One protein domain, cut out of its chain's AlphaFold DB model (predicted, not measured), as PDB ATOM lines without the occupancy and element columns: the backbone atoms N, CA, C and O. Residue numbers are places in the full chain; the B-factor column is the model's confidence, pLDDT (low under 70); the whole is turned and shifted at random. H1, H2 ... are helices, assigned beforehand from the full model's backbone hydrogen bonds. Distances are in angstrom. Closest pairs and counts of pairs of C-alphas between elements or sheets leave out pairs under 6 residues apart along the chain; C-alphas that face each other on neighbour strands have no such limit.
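What this domain is: This is residues 17 to 81 of the 183 residues of an uncharacterized protein of Microvirga aerophila (UniProt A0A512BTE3). Two long helices, joined by a tight turn at their near ends, make an open V: H1 is the shorter arm, and H2, the longer arm, has a kink along its length. Beyond the corner the arms spread away from each other, with nothing packed between them. The printed part has 65 residues with two named helices, H1 then H2, and no named strand; the class is all helix. The whole is extended, with a radius of gyration of the C-alphas of 19.8 A, and it is only just flat, spanning 57 by 38 by 9 A.

How they stand to each other: H1, residues 17 to 41, comes first, and a tight link of 5 residues joins it to H2, residues 47 to 81. The two helices are close but not clearly touching, with 2 pairs of C-alphas within 8 A. Their closest C-alphas, those of Thr 39 and Pro 47, are 7.1 A apart. They run opposite ways at a steep tilt of 42 degrees, and their centres are 28.8 A apart. H2 has a kink of 28 degrees near residue 60. Every O i to N i+4 pair of H1 is within hydrogen-bond range; in H2, 29 of 31 are.

Where its parts are: H1 begins at C-alpha 17, at (65.591, 32.867, -33.807), and measures 36.3 A from first to last C-alpha, ending at C-alpha 41, at (47.861, 63.583, -26.292). H2 measures 47.3 A and ends at C-alpha 81, at (37.032, 17.890, -61.461).

The domain as a whole: The two C-alphas farthest apart, those of Ile 41 and Arg 81, are 58.7 A apart. Residues 17 to 34, 40 to 45 and 48 to 81 stand free. The printed part has no cut. Its mean pLDDT is 82.3, and the model's confidence is under 70 at residue 17, residues 43 to 45 and residue 47.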
ATOM      1  N   LEU A  17      67.061  32.921 -33.890       65.38
ATOM      2  CA  LEU A  17      65.591  32.867 -33.807       65.38
ATOM      3  C   LEU A  17      65.082  33.474 -32.498       65.38
ATOM      4  O   LEU A  17      64.116  34.232 -32.499       65.38
ATOM      5  N   ALA A  18      65.770  33.192 -31.390       70.81
ATOM      6  CA  ALA A  18      65.460  33.795 -30.099       70.81
ATOM      7  C   ALA A  18      65.695  35.314 -30.129       70.81
ATOM      8  O   ALA A  18      64.868  36.073 -29.624       70.81
ATOM      9  N   LEU A  19      66.768  35.768 -30.789       72.06
ATOM     10  CA  LEU A  19      67.061  37.193 -30.964       72.06
ATOM     11  C   LEU A  19      66.031  37.902 -31.859       72.06
ATOM     12  O   LEU A  19      65.648  39.038 -31.586       72.06
ATOM     13  N   MET A  20      65.551  37.233 -32.911       75.75
ATOM     14  CA  MET A  20      64.514  37.753 -33.805       75.75
ATOM     15  C   MET A  20      63.154  37.856 -33.112       75.75
ATOM     16  O   MET A  20      62.487  38.881 -33.244       75.75
ATOM     17  N   LEU A  21      62.768  36.839 -32.336       78.06
ATOM     18  CA  LEU A  21      61.539  36.861 -31.540       78.06
ATOM     19  C   LEU A  21      61.599  37.938 -30.449       78.06
ATOM     20  O   LEU A  21      60.647  38.700 -30.290       78.06
ATOM     21  N   ALA A  22      62.735  38.075 -29.762       76.88
ATOM     22  CA  ALA A  22      62.949  39.141 -28.783       76.88
ATOM     23  C   ALA A  22      62.940  40.538 -29.435       76.88
ATOM     24  O   ALA A  22      62.358  41.482 -28.897       76.88
ATOM     25  N   GLY A  23      63.531  40.679 -30.625       78.69
ATOM     26  CA  GLY A  23      63.501  41.916 -31.406       78.69
ATOM     27  C   GLY A  23      62.091  42.292 -31.867       78.69
ATOM     28  O   GLY A  23      61.712  43.462 -31.790       78.69
ATOM     29  N   ALA A  24      61.295  41.311 -32.294       82.94
ATOM     30  CA  ALA A  24      59.890  41.502 -32.641       82.94
ATOM     31  C   ALA A  24      59.064  41.924 -31.416       82.94
ATOM     32  O   ALA A  24      58.325  42.908 -31.486       82.94
ATOM     33  N   ALA A  25      59.262  41.256 -30.276       86.50
ATOM     34  CA  ALA A  25      58.598  41.596 -29.021       86.50
ATOM     35  C   ALA A  25      58.921  43.030 -28.573       86.50
ATOM     36  O   ALA A  25      58.012  43.796 -28.255       86.50
ATOM     37  N   ARG A  26      60.195  43.445 -28.633       85.75
ATOM     38  CA  ARG A  26      60.612  44.810 -28.274       85.75
ATOM     39  C   ARG A  26      59.944  45.873 -29.149       85.75
ATOM     40  O   ARG A  26      59.488  46.886 -28.625       85.75
ATOM     41  N   ARG A  27      59.868  45.657 -30.467       86.25
ATOM     42  CA  ARG A  27      59.163  46.582 -31.375       86.25
ATOM     43  C   ARG A  27      57.664  46.629 -31.074       86.25
ATOM     44  O   ARG A  27      57.091  47.711 -31.107       86.25
ATOM     45  N   GLY A  28      57.063  45.492 -30.722       86.25
ATOM     46  CA  GLY A  28      55.669  45.417 -30.281       86.25
ATOM     47  C   GLY A  28      55.402  46.248 -29.025       86.25
ATOM     48  O   GLY A  28      54.464  47.040 -29.008       86.25
ATOM     49  N   VAL A  29      56.265  46.142 -28.008       90.38
ATOM     50  CA  VAL A  29      56.151  46.929 -26.764       90.38
ATOM     51  C   VAL A  29      56.292  48.430 -27.031       90.38
ATOM     52  O   VAL A  29      55.509  49.219 -26.508       90.38
ATOM     53  N   ILE A  30      57.248  48.833 -27.877       88.12
ATOM     54  CA  ILE A  30      57.423  50.243 -28.262       88.12
ATOM     55  C   ILE A  30      56.186  50.755 -29.011       88.12
ATOM     56  O   ILE A  30      55.700  51.839 -28.701       88.12
ATOM     57  N   GLY A  31      55.642  49.971 -29.947       86.06
ATOM     58  CA  GLY A  31      54.418  50.324 -30.669       86.06
ATOM     59  C   GLY A  31      53.212  50.489 -29.741       86.06
ATOM     60  O   GLY A  31      52.475  51.465 -29.860       86.06
ATOM     61  N   LEU A  32      53.050  49.588 -28.767       85.56
ATOM     62  CA  LEU A  32      51.977  49.663 -27.774       85.56
ATOM     63  C   LEU A  32      52.109  50.908 -26.882       85.56
ATOM     64  O   LEU A  32      51.130  51.616 -26.663       85.56
ATOM     65  N   GLY A  33      53.321  51.207 -26.405       85.12
ATOM     66  CA  GLY A  33      53.580  52.410 -25.610       85.12
ATOM     67  C   GLY A  33      53.280  53.696 -26.383       85.12
ATOM     68  O   GLY A  33      52.662  54.613 -25.848       85.12
ATOM     69  N   LEU A  34      53.645  53.739 -27.666       85.88
ATOM     70  CA  LEU A  34      53.388  54.882 -28.544       85.88
ATOM     71  C   LEU A  34      51.880  55.093 -28.770       85.88
ATOM     72  O   LEU A  34      51.415  56.230 -28.738       85.88
ATOM     73  N   LEU A  35      51.101  54.011 -28.898       78.94
ATOM     74  CA  LEU A  35      49.636  54.076 -28.984       78.94
ATOM     75  C   LEU A  35      48.993  54.640 -27.709       78.94
ATOM     76  O   LEU A  35      48.068  55.452 -27.795       78.94
ATOM     77  N   ILE A  36      49.486  54.251 -26.531       83.56
ATOM     78  CA  ILE A  36      48.978  54.763 -25.247       83.56
ATOM     79  C   ILE A  36      49.267  56.263 -25.119       83.56
ATOM     80  O   ILE A  36      48.368  57.037 -24.797       83.56
ATOM     81  N   VAL A  37      50.493  56.693 -25.436       85.19
ATOM     82  CA  VAL A  37      50.879  58.113 -25.403       85.19
ATOM     83  C   VAL A  37      50.061  58.936 -26.406       85.19
ATOM     84  O   VAL A  37      49.555  59.998 -26.050       85.19
ATOM     85  N   ALA A  38      49.855  58.432 -27.626       79.00
ATOM     86  CA  ALA A  38      49.030  59.099 -28.636       79.00
ATOM     87  C   ALA A  38      47.572  59.281 -28.178       79.00
ATOM     88  O   ALA A  38      46.987  60.337 -28.414       79.00
ATOM     89  N   THR A  39      47.020  58.294 -27.463       71.00
ATOM     90  CA  THR A  39      45.654  58.346 -26.907       71.00
ATOM     91  C   THR A  39      45.511  59.420 -25.820       71.00
ATOM     92  O   THR A  39      44.452  60.025 -25.688       71.00
ATOM     93  N   ILE A  40      46.575  59.688 -25.052       79.81
ATOM     94  CA  ILE A  40      46.587  60.725 -24.006       79.81
ATOM     95  C   ILE A  40      46.744  62.130 -24.614       79.81
ATOM     96  O   ILE A  40      46.097  63.069 -24.156       79.81
ATOM     97  N   ILE A  41      47.587  62.284 -25.643       80.44
ATOM     98  CA  ILE A  41      47.861  63.583 -26.292       80.44
ATOM     99  C   ILE A  41      46.681  64.036 -27.167       80.44
ATOM    100  O   ILE A  41      46.367  65.224 -27.207       80.44
ATOM    101  N   PHE A  42      46.007  63.101 -27.843       75.00
ATOM    102  CA  PHE A  42      44.853  63.376 -28.700       75.00
ATOM    103  C   PHE A  42      43.621  62.598 -28.212       75.00
ATOM    104  O   PHE A  42      43.257  61.588 -28.815       75.00
ATOM    105  N   PRO A  43      42.924  63.065 -27.157       69.88
ATOM    106  CA  PRO A  43      41.771  62.356 -26.592       69.88
ATOM    107  C   PRO A  43      40.585  62.209 -27.567       69.88
ATOM    108  O   PRO A  43      39.706  61.380 -27.349       69.88
ATOM    109  N   SER A  44      40.559  62.976 -28.665       65.00
ATOM    110  CA  SER A  44      39.588  62.830 -29.761       65.00
ATOM    111  C   SER A  44      39.871  61.637 -30.689       65.00
ATOM    112  O   SER A  44      38.957  61.140 -31.353       65.00
ATOM    113  N   ILE A  45      41.115  61.146 -30.733       68.00
ATOM    114  CA  ILE A  45      41.536  60.012 -31.562       68.00
ATOM    115  C   ILE A  45      41.738  58.804 -30.645       68.00
ATOM    116  O   ILE A  45      42.849  58.471 -30.241       68.00
ATOM    117  N   SER A  46      40.640  58.130 -30.301       76.56
ATOM    118  CA  SER A  46      40.728  56.862 -29.579       76.56
ATOM    119  C   SER A  46      41.176  55.734 -30.525       76.56
ATOM    120  O   SER A  46      40.809  55.725 -31.708       76.56
ATOM    121  N   PRO A  47      41.897  54.714 -30.021       68.38
ATOM    122  CA  PRO A  47      42.158  53.488 -30.773       68.38
ATOM    123  C   PRO A  47      40.875  52.831 -31.300       68.38
ATOM    124  O   PRO A  47      40.896  52.207 -32.355       68.38
ATOM    125  N   ALA A  48      39.742  53.027 -30.613       73.44
ATOM    126  CA  ALA A  48      38.435  52.565 -31.066       73.44
ATOM    127  C   ALA A  48      37.943  53.320 -32.316       73.44
ATOM    128  O   ALA A  48      37.400  52.692 -33.221       73.44
ATOM    129  N   ASN A  49      38.183  54.631 -32.426       74.38
ATOM    130  CA  ASN A  49      37.820  55.425 -33.609       74.38
ATOM    131  C   ASN A  49      38.687  55.051 -34.822       74.38
ATOM    132  O   ASN A  49      38.180  54.928 -35.939       74.38
ATOM    133  N   LEU A  50      39.981  54.796 -34.601       73.94
ATOM    134  CA  LEU A  50      40.880  54.269 -35.635       73.94
ATOM    135  C   LEU A  50      40.478  52.853 -36.059       73.94
ATOM    136  O   LEU A  50      40.424  52.561 -37.246       73.94
ATOM    137  N   LEU A  51      40.115  51.984 -35.117       77.25
ATOM    138  CA  LEU A  51      39.645  50.635 -35.432       77.25
ATOM    139  C   LEU A  51      38.285  50.641 -36.144       77.25
ATOM    140  O   LEU A  51      38.057  49.813 -37.017       77.25
ATOM    141  N   SER A  52      37.401  51.588 -35.824       75.81
ATOM    142  CA  SER A  52      36.092  51.733 -36.475       75.81
ATOM    143  C   SER A  52      36.236  52.234 -37.916       75.81
ATOM    144  O   SER A  52      35.609  51.699 -38.828       75.81
ATOM    145  N   THR A  53      37.125  53.205 -38.148       77.81
ATOM    146  CA  THR A  53      37.443  53.711 -39.496       77.81
ATOM    147  C   THR A  53      38.210  52.681 -40.336       77.81
ATOM    148  O   THR A  53      37.881  52.474 -41.504       77.81
ATOM    149  N   LEU A  54      39.155  51.947 -39.739       81.00
ATOM    150  CA  LEU A  54      39.844  50.821 -40.381       81.00
ATOM    151  C   LEU A  54      38.928  49.607 -40.600       81.00
ATOM    152  O   LEU A  54      39.107  48.870 -41.570       81.00
ATOM    153  N   GLY A  55      37.936  49.396 -39.735       77.12
ATOM    154  CA  GLY A  55      36.976  48.297 -39.821       77.12
ATOM    155  C   GLY A  55      36.078  48.413 -41.049       77.12
ATOM    156  O   GLY A  55      35.905  47.436 -41.775       77.12
ATOM    157  N   ILE A  56      35.602  49.624 -41.354       80.00
ATOM    158  CA  ILE A  56      34.830  49.894 -42.579       80.00
ATOM    159  C   ILE A  56      35.697  49.655 -43.826       80.00
ATOM    160  O   ILE A  56      35.252  49.006 -44.774       80.00
ATOM    161  N   GLY A  57      36.963  50.091 -43.808       81.00
ATOM    162  CA  GLY A  57      37.908  49.831 -44.901       81.00
ATOM    163  C   GLY A  57      38.221  48.341 -45.092       81.00
ATOM    164  O   GLY A  57      38.295  47.855 -46.222       81.00
ATOM    165  N   SER A  58      38.328  47.588 -43.996       83.12
ATOM    166  CA  SER A  58      38.614  46.147 -44.015       83.12
ATOM    167  C   SER A  58      37.471  45.329 -44.620       83.12
ATOM    168  O   SER A  58      37.724  44.344 -45.314       83.12
ATOM    169  N   ILE A  59      36.219  45.751 -44.415       86.94
ATOM    170  CA  ILE A  59      35.038  45.112 -45.012       86.94
ATOM    171  C   ILE A  59      35.064  45.254 -46.539       86.94
ATOM    172  O   ILE A  59      34.882  44.265 -47.247       86.94
ATOM    173  N   ALA A  60      35.353  46.453 -47.055       84.69
ATOM    174  CA  ALA A  60      35.433  46.697 -48.497       84.69
ATOM    175  C   ALA A  60      36.542  45.862 -49.164       84.69
ATOM    176  O   ALA A  60      36.318  45.248 -50.208       84.69
ATOM    177  N   ILE A  61      37.712  45.774 -48.524       85.56
ATOM    178  CA  ILE A  61      38.822  44.925 -48.985       85.56
ATOM    179  C   ILE A  61      38.418  43.444 -48.960       85.56
ATOM    180  O   ILE A  61      38.715  42.718 -49.905       85.56
ATOM    181  N   GLY A  62      37.704  42.993 -47.923       85.62
ATOM    182  CA  GLY A  62      37.200  41.620 -47.826       85.62
ATOM    183  C   GLY A  62      36.199  41.263 -48.926       85.62
ATOM    184  O   GLY A  62      36.286  40.181 -49.510       85.62
ATOM    185  N   PHE A  63      35.294  42.185 -49.265       87.00
ATOM    186  CA  PHE A  63      34.363  42.007 -50.380       87.00
ATOM    187  C   PHE A  63      35.082  41.943 -51.731       87.00
ATOM    188  O   PHE A  63      34.792  41.042 -52.509       87.00
ATOM    189  N   ALA A  64      36.067  42.810 -51.983       86.31
ATOM    190  CA  ALA A  64      36.865  42.751 -53.213       86.31
ATOM    191  C   ALA A  64      37.742  41.482 -53.290       86.31
ATOM    192  O   ALA A  64      37.930  40.896 -54.356       86.31
ATOM    193  N   PHE A  65      38.268  41.018 -52.153       90.94
ATOM    194  CA  PHE A  65      39.094  39.811 -52.088       90.94
ATOM    195  C   PHE A  65      38.288  38.526 -52.316       90.94
ATOM    196  O   PHE A  65      38.818  37.555 -52.864       90.94
ATOM    197  N   LYS A  66      37.000  38.520 -51.946       91.12
ATOM    198  CA  LYS A  66      36.086  37.405 -52.223       91.12
ATOM    199  C   LYS A  66      36.075  37.057 -53.712       91.12
ATOM    200  O   LYS A  66      36.148  35.874 -54.038       91.12
ATOM    201  N   ASP A  67      36.059  38.051 -54.596       90.69
ATOM    202  CA  ASP A  67      36.017  37.821 -56.043       90.69
ATOM    203  C   ASP A  67      37.302  37.146 -56.546       90.69
ATOM    204  O   ASP A  67      37.259  36.203 -57.338       90.69
ATOM    205  N   ILE A  68      38.458  37.551 -56.013       91.50
ATOM    206  CA  ILE A  68      39.758  36.942 -56.332       91.50
ATOM    207  C   ILE A  68      39.789  35.476 -55.885       91.50
ATOM    208  O   ILE A  68      40.159  34.595 -56.667       91.50
ATOM    209  N   LEU A  69      39.375  35.199 -54.645       91.12
ATOM    210  CA  LEU A  69      39.332  33.837 -54.109       91.12
ATOM    211  C   LEU A  69      38.362  32.945 -54.880       91.12
ATOM    212  O   LEU A  69      38.679  31.784 -55.134       91.12
ATOM    213  N   GLN A  70      37.198  33.470 -55.262       93.19
ATOM    214  CA  GLN A  70      36.213  32.726 -56.042       93.19
ATOM    215  C   GLN A  70      36.746  32.376 -57.429       93.19
ATOM    216  O   GLN A  70      36.630  31.222 -57.837       93.19
ATOM    217  N   ASN A  71      37.384  33.324 -58.114       89.69
ATOM    218  CA  ASN A  71      37.967  33.088 -59.434       89.69
ATOM    219  C   ASN A  71      39.102  32.057 -59.376       89.69
ATOM    220  O   ASN A  71      39.171  31.149 -60.208       89.69
ATOM    221  N   TRP A  72      39.961  32.145 -58.359       94.88
ATOM    222  CA  TRP A  72      41.029  31.171 -58.148       94.88
ATOM    223  C   TRP A  72      40.487  29.776 -57.796       94.88
ATOM    224  O   TRP A  72      40.912  28.780 -58.385       94.88
ATOM    225  N   LEU A  73      39.510  29.695 -56.886       94.31
ATOM    226  CA  LEU A  73      38.883  28.434 -56.491       94.31
ATOM    227  C   LEU A  73      38.134  27.793 -57.661       94.31
ATOM    228  O   LEU A  73      38.218  26.582 -57.832       94.31
ATOM    229  N   ALA A  74      37.438  28.579 -58.483       90.25
ATOM    230  CA  ALA A  74      36.768  28.085 -59.681       90.25
ATOM    231  C   ALA A  74      37.772  27.438 -60.642       90.25
ATOM    232  O   ALA A  74      37.562  26.304 -61.068       90.25
ATOM    233  N   GLY A  75      38.905  28.100 -60.906       88.50
ATOM    234  CA  GLY A  75      39.988  27.527 -61.708       88.50
ATOM    235  C   GLY A  75      40.540  26.227 -61.118       88.50
ATOM    236  O   GLY A  75      40.675  25.228 -61.825       88.50
ATOM    237  N   LEU A  76      40.791  26.200 -59.807       92.75
ATOM    238  CA  LEU A  76      41.265  25.004 -59.108       92.75
ATOM    239  C   LEU A  76      40.244  23.856 -59.164       92.75
ATOM    240  O   LEU A  76      40.613  22.713 -59.420       92.75
ATOM    241  N   LEU A  77      38.958  24.142 -58.958       90.25
ATOM    242  CA  LEU A  77      37.884  23.152 -59.023       90.25
ATOM    243  C   LEU A  77      37.697  22.603 -60.439       90.25
ATOM    244  O   LEU A  77      37.459  21.404 -60.581       90.25
ATOM    245  N   ILE A  78      37.841  23.438 -61.471       87.56
ATOM    246  CA  ILE A  78      37.833  22.996 -62.872       87.56
ATOM    247  C   ILE A  78      38.985  22.021 -63.118       87.56
ATOM    248  O   ILE A  78      38.767  20.949 -63.680       87.56
ATOM    249  N   LEU A  79      40.191  22.348 -62.650       88.12
ATOM    250  CA  LEU A  79      41.359  21.476 -62.793       88.12
ATOM    251  C   LEU A  79      41.188  20.149 -62.043       88.12
ATOM    252  O   LEU A  79      41.555  19.104 -62.571       88.12
ATOM    253  N   LEU A  80      40.621  20.182 -60.835       87.94
ATOM    254  CA  LEU A  80      40.434  18.991 -60.001       87.94
ATOM    255  C   LEU A  80      39.292  18.090 -60.479       87.94
ATOM    256  O   LEU A  80      39.390  16.873 -60.349       87.94
ATOM    257  N   ARG A  81      38.201  18.661 -61.002       81.38
ATOM    258  CA  ARG A  81      37.032  17.890 -61.461       81.38
ATOM    259  C   ARG A  81      37.072  17.542 -62.946       81.38
ATOM    260  O   ARG A  81      36.256  16.728 -63.362       81.38
TER     261      ARG A  81